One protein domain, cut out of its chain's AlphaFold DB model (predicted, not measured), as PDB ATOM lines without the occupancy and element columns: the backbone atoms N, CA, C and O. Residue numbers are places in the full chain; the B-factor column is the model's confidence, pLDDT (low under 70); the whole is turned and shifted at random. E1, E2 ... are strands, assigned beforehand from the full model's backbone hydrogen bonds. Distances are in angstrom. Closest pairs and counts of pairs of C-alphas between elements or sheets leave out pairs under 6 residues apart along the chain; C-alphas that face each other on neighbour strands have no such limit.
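AT A GLANCE: This is residues 30 to 77 of the 240 residues of an uncharacterized protein of Geobacter daltonii (strain DSM 22248 / JCM 15807 / FRC-32) (UniProt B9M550). A single flat, gently curved sheet of five short strands zigzags from one edge to the other, each strand joined to the next by a hairpin, and after the last strand residues 71 to 77 fold back over one face at the E5 end. The loop of residues 37 to 42, between E1 and E2, makes one end of the longest axis, and the tail makes the other. The printed part has 48 residues with no named helix and five named strands, E1 to E5, whose order in the sheet is the order along the chain, antiparallel throughout. The class is all strand, though under half of the residues, 22 of 48, are in named elements. The whole is only just loose, close to compact, with a radius of gyration of the C-alphas of 11.6 A and spans of 37 by 22 by 9 A.

HOW THE PARTS SIT: E1, residues 32 to 36, is an edge strand and forms a hairpin with E2, residues 43 to 48, at 159 degrees between directions; N 34 and O 46 are 2.8 A apart, within hydrogen-bond range. E2 and E3, residues 54 to 56, form the next hairpin, also at 159 degrees, with N 47 and O 55 at 2.9 A. E3 and E4, residues 59 to 62, form a hairpin at 164 degrees, with N 61 and O 54 at 2.8 A. E4 and E5, residues 67 to 70, form the last hairpin at 169 degrees, with N 62 and O 67 at 2.8 A; E5 is the other edge strand. The five make a meander, each strand the antiparallel neighbour of the one before. E1 and E5 are apart, as are, for instance, E2 and E4. From edge to edge the strands' lines turn by 5 degrees, and the way across the sheet turns by 47 degrees.

IN THESE COORDINATES: E1 begins at C-alpha 32, (139.726, 176.693, 90.796), and is 13.4 A long. E2, the longest strand by residues, is 14.3 A long. E3 begins at C-alpha 54, (130.288, 177.101, 91.076), and its centre is the nearest to the mean of the C-alphas, at 1.2 A. E4 and E5 are each 10.3 A long, and E5 ends at C-alpha 70, (121.340, 183.991, 94.156).

THE WHOLE: The two C-alphas farthest apart are those of Pro 40 and Thr 77, at 37.0 A. The printed part has no cut. The link from E1 to E2 is short, and the other three are tight. The mean pLDDT of the printed part is 92.9, and no printed residue is under 70.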
ATOM      1  N   PRO A  30     138.674 171.191  94.525       86.06
ATOM      2  CA  PRO A  30     138.243 172.226  93.593       86.06
ATOM      3  C   PRO A  30     139.288 172.478  92.492       86.06
ATOM      4  O   PRO A  30     140.480 172.592  92.782       86.06
ATOM      5  N   LYS A  31     138.849 172.605  91.232       91.56
ATOM      6  CA  LYS A  31     139.717 172.943  90.086       91.56
ATOM      7  C   LYS A  31     140.219 174.376  90.132       91.56
ATOM      8  O   LYS A  31     141.322 174.654  89.669       91.56
ATOM      9  N   LEU A  32     139.397 175.283  90.649       95.25
ATOM     10  CA  LEU A  32     139.726 176.693  90.796       95.25
ATOM     11  C   LEU A  32     139.228 177.179  92.150       95.25
ATOM     12  O   LEU A  32     138.072 176.958  92.509       95.25
ATOM     13  N   ILE A  33     140.106 177.866  92.870       94.31
ATOM     14  CA  ILE A  33     139.798 178.530  94.129       94.31
ATOM     15  C   ILE A  33     140.333 179.952  94.028       94.31
ATOM     16  O   ILE A  33     141.526 180.151  93.793       94.31
ATOM     17  N   VAL A  34     139.458 180.930  94.225       95.62
ATOM     18  CA  VAL A  34     139.846 182.318  94.470       95.62
ATOM     19  C   VAL A  34     139.677 182.575  95.955       95.62
ATOM     20  O   VAL A  34     138.616 182.313  96.523       95.62
ATOM     21  N   LYS A  35     140.732 183.094  96.575       93.81
ATOM     22  CA  LYS A  35     140.767 183.401  98.000       93.81
ATOM     23  C   LYS A  35     140.736 184.903  98.216       93.81
ATOM     24  O   LYS A  35     141.376 185.642  97.471       93.81
ATOM     25  N   ASP A  36     140.028 185.338  99.247       91.81
ATOM     26  CA  ASP A  36     140.163 186.687  99.780       91.81
ATOM     27  C   ASP A  36     141.358 186.734 100.731       91.81
ATOM     28  O   ASP A  36     141.443 185.951 101.678       91.81
ATOM     29  N   ASN A  37     142.291 187.644 100.458       89.69
ATOM     30  CA  ASN A  37     143.496 187.836 101.259       89.69
ATOM     31  C   ASN A  37     143.333 188.951 102.309       89.69
ATOM     32  O   ASN A  37     144.308 189.333 102.952       89.69
ATOM     33  N   ALA A  38     142.124 189.499 102.474       89.12
ATOM     34  CA  ALA A  38     141.834 190.529 103.467       89.12
ATOM     35  C   ALA A  38     141.809 189.998 104.916       89.12
ATOM     36  O   ALA A  38     141.835 190.797 105.852       89.12
ATOM     37  N   THR A  39     141.779 188.674 105.124       82.81
ATOM     38  CA  THR A  39     141.792 188.041 106.453       82.81
ATOM     39  C   THR A  39     143.027 187.152 106.671       82.81
ATOM     40  O   THR A  39     143.499 186.528 105.723       82.81
ATOM     41  N   PRO A  40     143.537 187.016 107.919       82.75
ATOM     42  CA  PRO A  40     144.718 186.190 108.235       82.75
ATOM     43  C   PRO A  40     144.574 184.713 107.846       82.75
ATOM     44  O   PRO A  40     145.561 184.020 107.613       82.75
ATOM     45  N   THR A  41     143.335 184.232 107.774       85.62
ATOM     46  CA  THR A  41     142.953 182.959 107.166       85.62
ATOM     47  C   THR A  41     142.238 183.263 105.854       85.62
ATOM     48  O   THR A  41     141.102 183.746 105.907       85.62
ATOM     49  N   PRO A  42     142.876 183.040 104.690       83.81
ATOM     50  CA  PRO A  42     142.256 183.340 103.410       83.81
ATOM     51  C   PRO A  42     140.984 182.514 103.214       83.81
ATOM     52  O   PRO A  42     141.041 181.281 103.227       83.81
ATOM     53  N   ASN A  43     139.849 183.190 103.051       88.12
ATOM     54  CA  ASN A  43     138.563 182.542 102.814       88.12
ATOM     55  C   ASN A  43     138.375 182.307 101.316       88.12
ATOM     56  O   ASN A  43     138.666 183.190 100.510       88.12
ATOM     57  N   ASP A  44     137.842 181.151 100.939       92.12
ATOM     58  CA  ASP A  44     137.455 180.887  99.557       92.12
ATOM     59  C   ASP A  44     136.230 181.754  99.211       92.12
ATOM     60  O   ASP A  44     135.156 181.588  99.790       92.12
ATOM     61  N   VAL A  45     136.382 182.700  98.283       94.31
ATOM     62  CA  VAL A  45     135.293 183.600  97.847       94.31
ATOM     63  C   VAL A  45     134.634 183.160  96.551       94.31
ATOM     64  O   VAL A  45     133.520 183.586  96.248       94.31
ATOM     65  N   PHE A  46     135.316 182.300  95.800       96.38
ATOM     66  CA  PHE A  46     134.806 181.675  94.593       96.38
ATOM     67  C   PHE A  46     135.481 180.317  94.412       96.38
ATOM     68  O   PHE A  46     136.711 180.222  94.434       96.38
ATOM     69  N   THR A  47     134.688 179.272  94.209       95.69
ATOM     70  CA  THR A  47     135.173 177.915  93.960       95.69
ATOM     71  C   THR A  47     134.502 177.317  92.732       95.69
ATOM     72  O   THR A  47     133.316 177.543  92.482       95.69
ATOM     73  N   VAL A  48     135.272 176.536  91.972       96.38
ATOM     74  CA  VAL A  48     134.774 175.649  90.914       96.38
ATOM     75  C   VAL A  48     135.193 174.230  91.259       96.38
ATOM     76  O   VAL A  48     136.390 173.932  91.297       96.38
ATOM     77  N   ALA A  49     134.224 173.365  91.530       93.62
ATOM     78  CA  ALA A  49     134.462 171.956  91.816       93.62
ATOM     79  C   ALA A  49     134.613 171.123  90.529       93.62
ATOM     80  O   ALA A  49     134.284 171.575  89.431       93.62
ATOM     81  N   ASP A  50     135.103 169.890  90.668       91.25
ATOM     82  CA  ASP A  50     135.316 168.958  89.548       91.25
ATOM     83  C   ASP A  50     134.032 168.578  88.810       91.25
ATOM     84  O   ASP A  50     134.068 168.272  87.619       91.25
ATOM     85  N   ASP A  51     132.893 168.607  89.499       90.44
ATOM     86  CA  ASP A  51     131.585 168.365  88.895       90.44
ATOM     87  C   ASP A  51     131.050 169.584  88.122       90.44
ATOM     88  O   ASP A  51     129.998 169.491  87.488       90.44
ATOM     89  N   GLY A  52     131.777 170.709  88.145       92.06
ATOM     90  CA  GLY A  52     131.399 171.986  87.545       92.06
ATOM     91  C   GLY A  52     130.555 172.874  88.461       92.06
ATOM     92  O   GLY A  52     130.026 173.887  87.993       92.06
ATOM     93  N   GLN A  53     130.366 172.508  89.736       94.69
ATOM     94  CA  GLN A  53     129.657 173.348  90.693       94.69
ATOM     95  C   GLN A  53     130.431 174.646  90.915       94.69
ATOM     96  O   GLN A  53     131.619 174.620  91.229       94.69
ATOM     97  N   ILE A  54     129.736 175.776  90.785       96.00
ATOM     98  CA  ILE A  54     130.288 177.101  91.076       96.00
ATOM     99  C   ILE A  54     129.647 177.601  92.361       96.00
ATOM    100  O   ILE A  54     128.418 177.614  92.467       96.00
ATOM    101  N   THR A  55     130.461 178.029  93.320       95.06
ATOM    102  CA  THR A  55     129.978 178.640  94.563       95.06
ATOM    103  C   THR A  55     130.743 179.925  94.824       95.06
ATOM    104  O   THR A  55     131.966 179.950  94.725       95.06
ATOM    105  N   ALA A  56     130.029 180.991  95.163       95.31
ATOM    106  CA  ALA A  56     130.603 182.249  95.621       95.31
ATOM    107  C   ALA A  56     129.703 182.866  96.696       95.31
ATOM    108  O   ALA A  56     128.659 182.300  97.038       95.31
ATOM    109  N   LYS A  57     130.084 184.033  97.223       92.00
ATOM    110  CA  LYS A  57     129.216 184.789  98.132       92.00
ATOM    111  C   LYS A  57     127.863 185.047  97.455       92.00
ATOM    112  O   LYS A  57     127.810 185.671  96.401       92.00
ATOM    113  N   ASP A  58     126.798 184.517  98.053       92.44
ATOM    114  CA  ASP A  58     125.413 184.612  97.581       92.44
ATOM    115  C   ASP A  58     125.155 184.056  96.172       92.44
ATOM    116  O   ASP A  58     124.128 184.370  95.585       92.44
ATOM    117  N   LEU A  59     126.029 183.212  95.615       95.62
ATOM    118  CA  LEU A  59     125.863 182.644  94.275       95.62
ATOM    119  C   LEU A  59     126.151 181.147  94.281       95.62
ATOM    120  O   LEU A  59     127.133 180.678  94.857       95.62
ATOM    121  N   THR A  60     125.294 180.368  93.626       96.06
ATOM    122  CA  THR A  60     125.481 178.920  93.481       96.06
ATOM    123  C   THR A  60     124.972 178.440  92.127       96.06
ATOM    124  O   THR A  60     123.804 178.627  91.800       96.06
ATOM    125  N   PHE A  61     125.811 177.739  91.367       97.31
ATOM    126  CA  PHE A  61     125.404 176.996  90.175       97.31
ATOM    127  C   PHE A  61     125.558 175.492  90.403       97.31
ATOM    128  O   PHE A  61     126.647 175.022  90.724       97.31
ATOM    129  N   LYS A  62     124.472 174.736  90.207       95.88
ATOM    130  CA  LYS A  62     124.428 173.271  90.331       95.88
ATOM    131  C   LYS A  62     124.327 172.618  88.945       95.88
ATOM    132  O   LYS A  62     123.213 172.563  88.405       95.88
ATOM    133  N   PRO A  63     125.424 172.084  88.381       95.31
ATOM    134  CA  PRO A  63     125.473 171.567  87.010       95.31
ATOM    135  C   PRO A  63     124.569 170.351  86.806       95.31
ATOM    136  O   PRO A  63     123.830 170.304  85.824       95.31
ATOM    137  N   ALA A  64     124.530 169.428  87.775       93.88
ATOM    138  CA  ALA A  64     123.686 168.231  87.717       93.88
ATOM    139  C   ALA A  64     122.194 168.558  87.517       93.88
ATOM    140  O   ALA A  64     121.474 167.826  86.844       93.88
ATOM    141  N   THR A  65     121.731 169.683  88.069       94.25
ATOM    142  CA  THR A  65     120.335 170.132  87.948       94.25
ATOM    143  C   THR A  65     120.149 171.320  87.006       94.25
ATOM    144  O   THR A  65     119.015 171.746  86.806       94.25
ATOM    145  N   LYS A  66     121.238 171.877  86.456       96.38
ATOM    146  CA  LYS A  66     121.259 173.117  85.660       96.38
ATOM    147  C   LYS A  66     120.545 174.288  86.351       96.38
ATOM    148  O   LYS A  66     119.741 174.983  85.735       96.38
ATOM    149  N   LYS A  67     120.805 174.477  87.649       97.31
ATOM    150  CA  LYS A  67     120.146 175.513  88.461       97.31
ATOM    151  C   LYS A  67     121.130 176.561  88.937       97.31
ATOM    152  O   LYS A  67     122.196 176.214  89.437       97.31
ATOM    153  N   PHE A  68     120.724 177.815  88.828       97.00
ATOM    154  CA  PHE A  68     121.455 178.988  89.263       97.00
ATOM    155  C   PHE A  68     120.692 179.664  90.407       97.00
ATOM    156  O   PHE A  68     119.502 179.953  90.285       97.00
ATOM    157  N   GLY A  69     121.357 179.881  91.535       96.12
ATOM    158  CA  GLY A  69     120.803 180.501  92.732       96.12
ATOM    159  C   GLY A  69     121.566 181.763  93.107       96.12
ATOM    160  O   GLY A  69     122.796 181.751  93.096       96.12
ATOM    161  N   PHE A  70     120.830 182.808  93.473       95.19
ATOM    162  CA  PHE A  70     121.340 183.991  94.156       95.19
ATOM    163  C   PHE A  70     120.729 184.061  95.560       95.19
ATOM    164  O   PHE A  70     119.519 183.889  95.703       95.19
ATOM    165  N   GLY A  71     121.551 184.239  96.595       93.38
ATOM    166  CA  GLY A  71     121.137 184.256  98.006       93.38
ATOM    167  C   GLY A  71     120.608 182.918  98.547       93.38
ATOM    168  O   GLY A  71     120.015 182.869  99.623       93.38
ATOM    169  N   THR A  72     120.802 181.810  97.819       93.25
ATOM    170  CA  THR A  72     120.412 180.459  98.250       93.25
ATOM    171  C   THR A  72     121.361 179.390  97.717       93.25
ATOM    172  O   THR A  72     121.685 179.356  96.530       93.25
ATOM    173  N   SER A  73     121.758 178.458  98.583       93.19
ATOM    174  CA  SER A  73     122.566 177.289  98.213       93.19
ATOM    175  C   SER A  73     121.731 176.145  97.623       93.19
ATOM    176  O   SER A  73     122.275 175.171  97.097       93.19
ATOM    177  N   ASN A  74     120.399 176.241  97.684       92.19
ATOM    178  CA  ASN A  74     119.466 175.207  97.240       92.19
ATOM    179  C   ASN A  74     118.434 175.785  96.260       92.19
ATOM    180  O   ASN A  74     117.253 175.898  96.595       92.19
ATOM    181  N   PRO A  75     118.853 176.152  95.033       94.81
ATOM    182  CA  PRO A  75     117.936 176.688  94.041       94.81
ATOM    183  C   PRO A  75     116.839 175.668  93.693       94.81
ATOM    184  O   PRO A  75     117.106 174.488  93.442       94.81
ATOM    185  N   GLN A  76     115.586 176.125  93.689       91.44
ATOM    186  CA  GLN A  76     114.423 175.280  93.404       91.44
ATOM    187  C   GLN A  76     114.090 175.275  91.907       91.44
ATOM    188  O   GLN A  76     113.716 174.233  91.368       91.44
ATOM    189  N   THR A  77     114.340 176.388  91.222       92.94
ATOM    190  CA  THR A  77     114.149 176.613  89.781       92.94
ATOM    191  C   THR A  77     115.488 176.813  89.064       92.94
ATOM    192  O   THR A  77     116.534 176.900  89.708       92.94
TER     193      THR A  77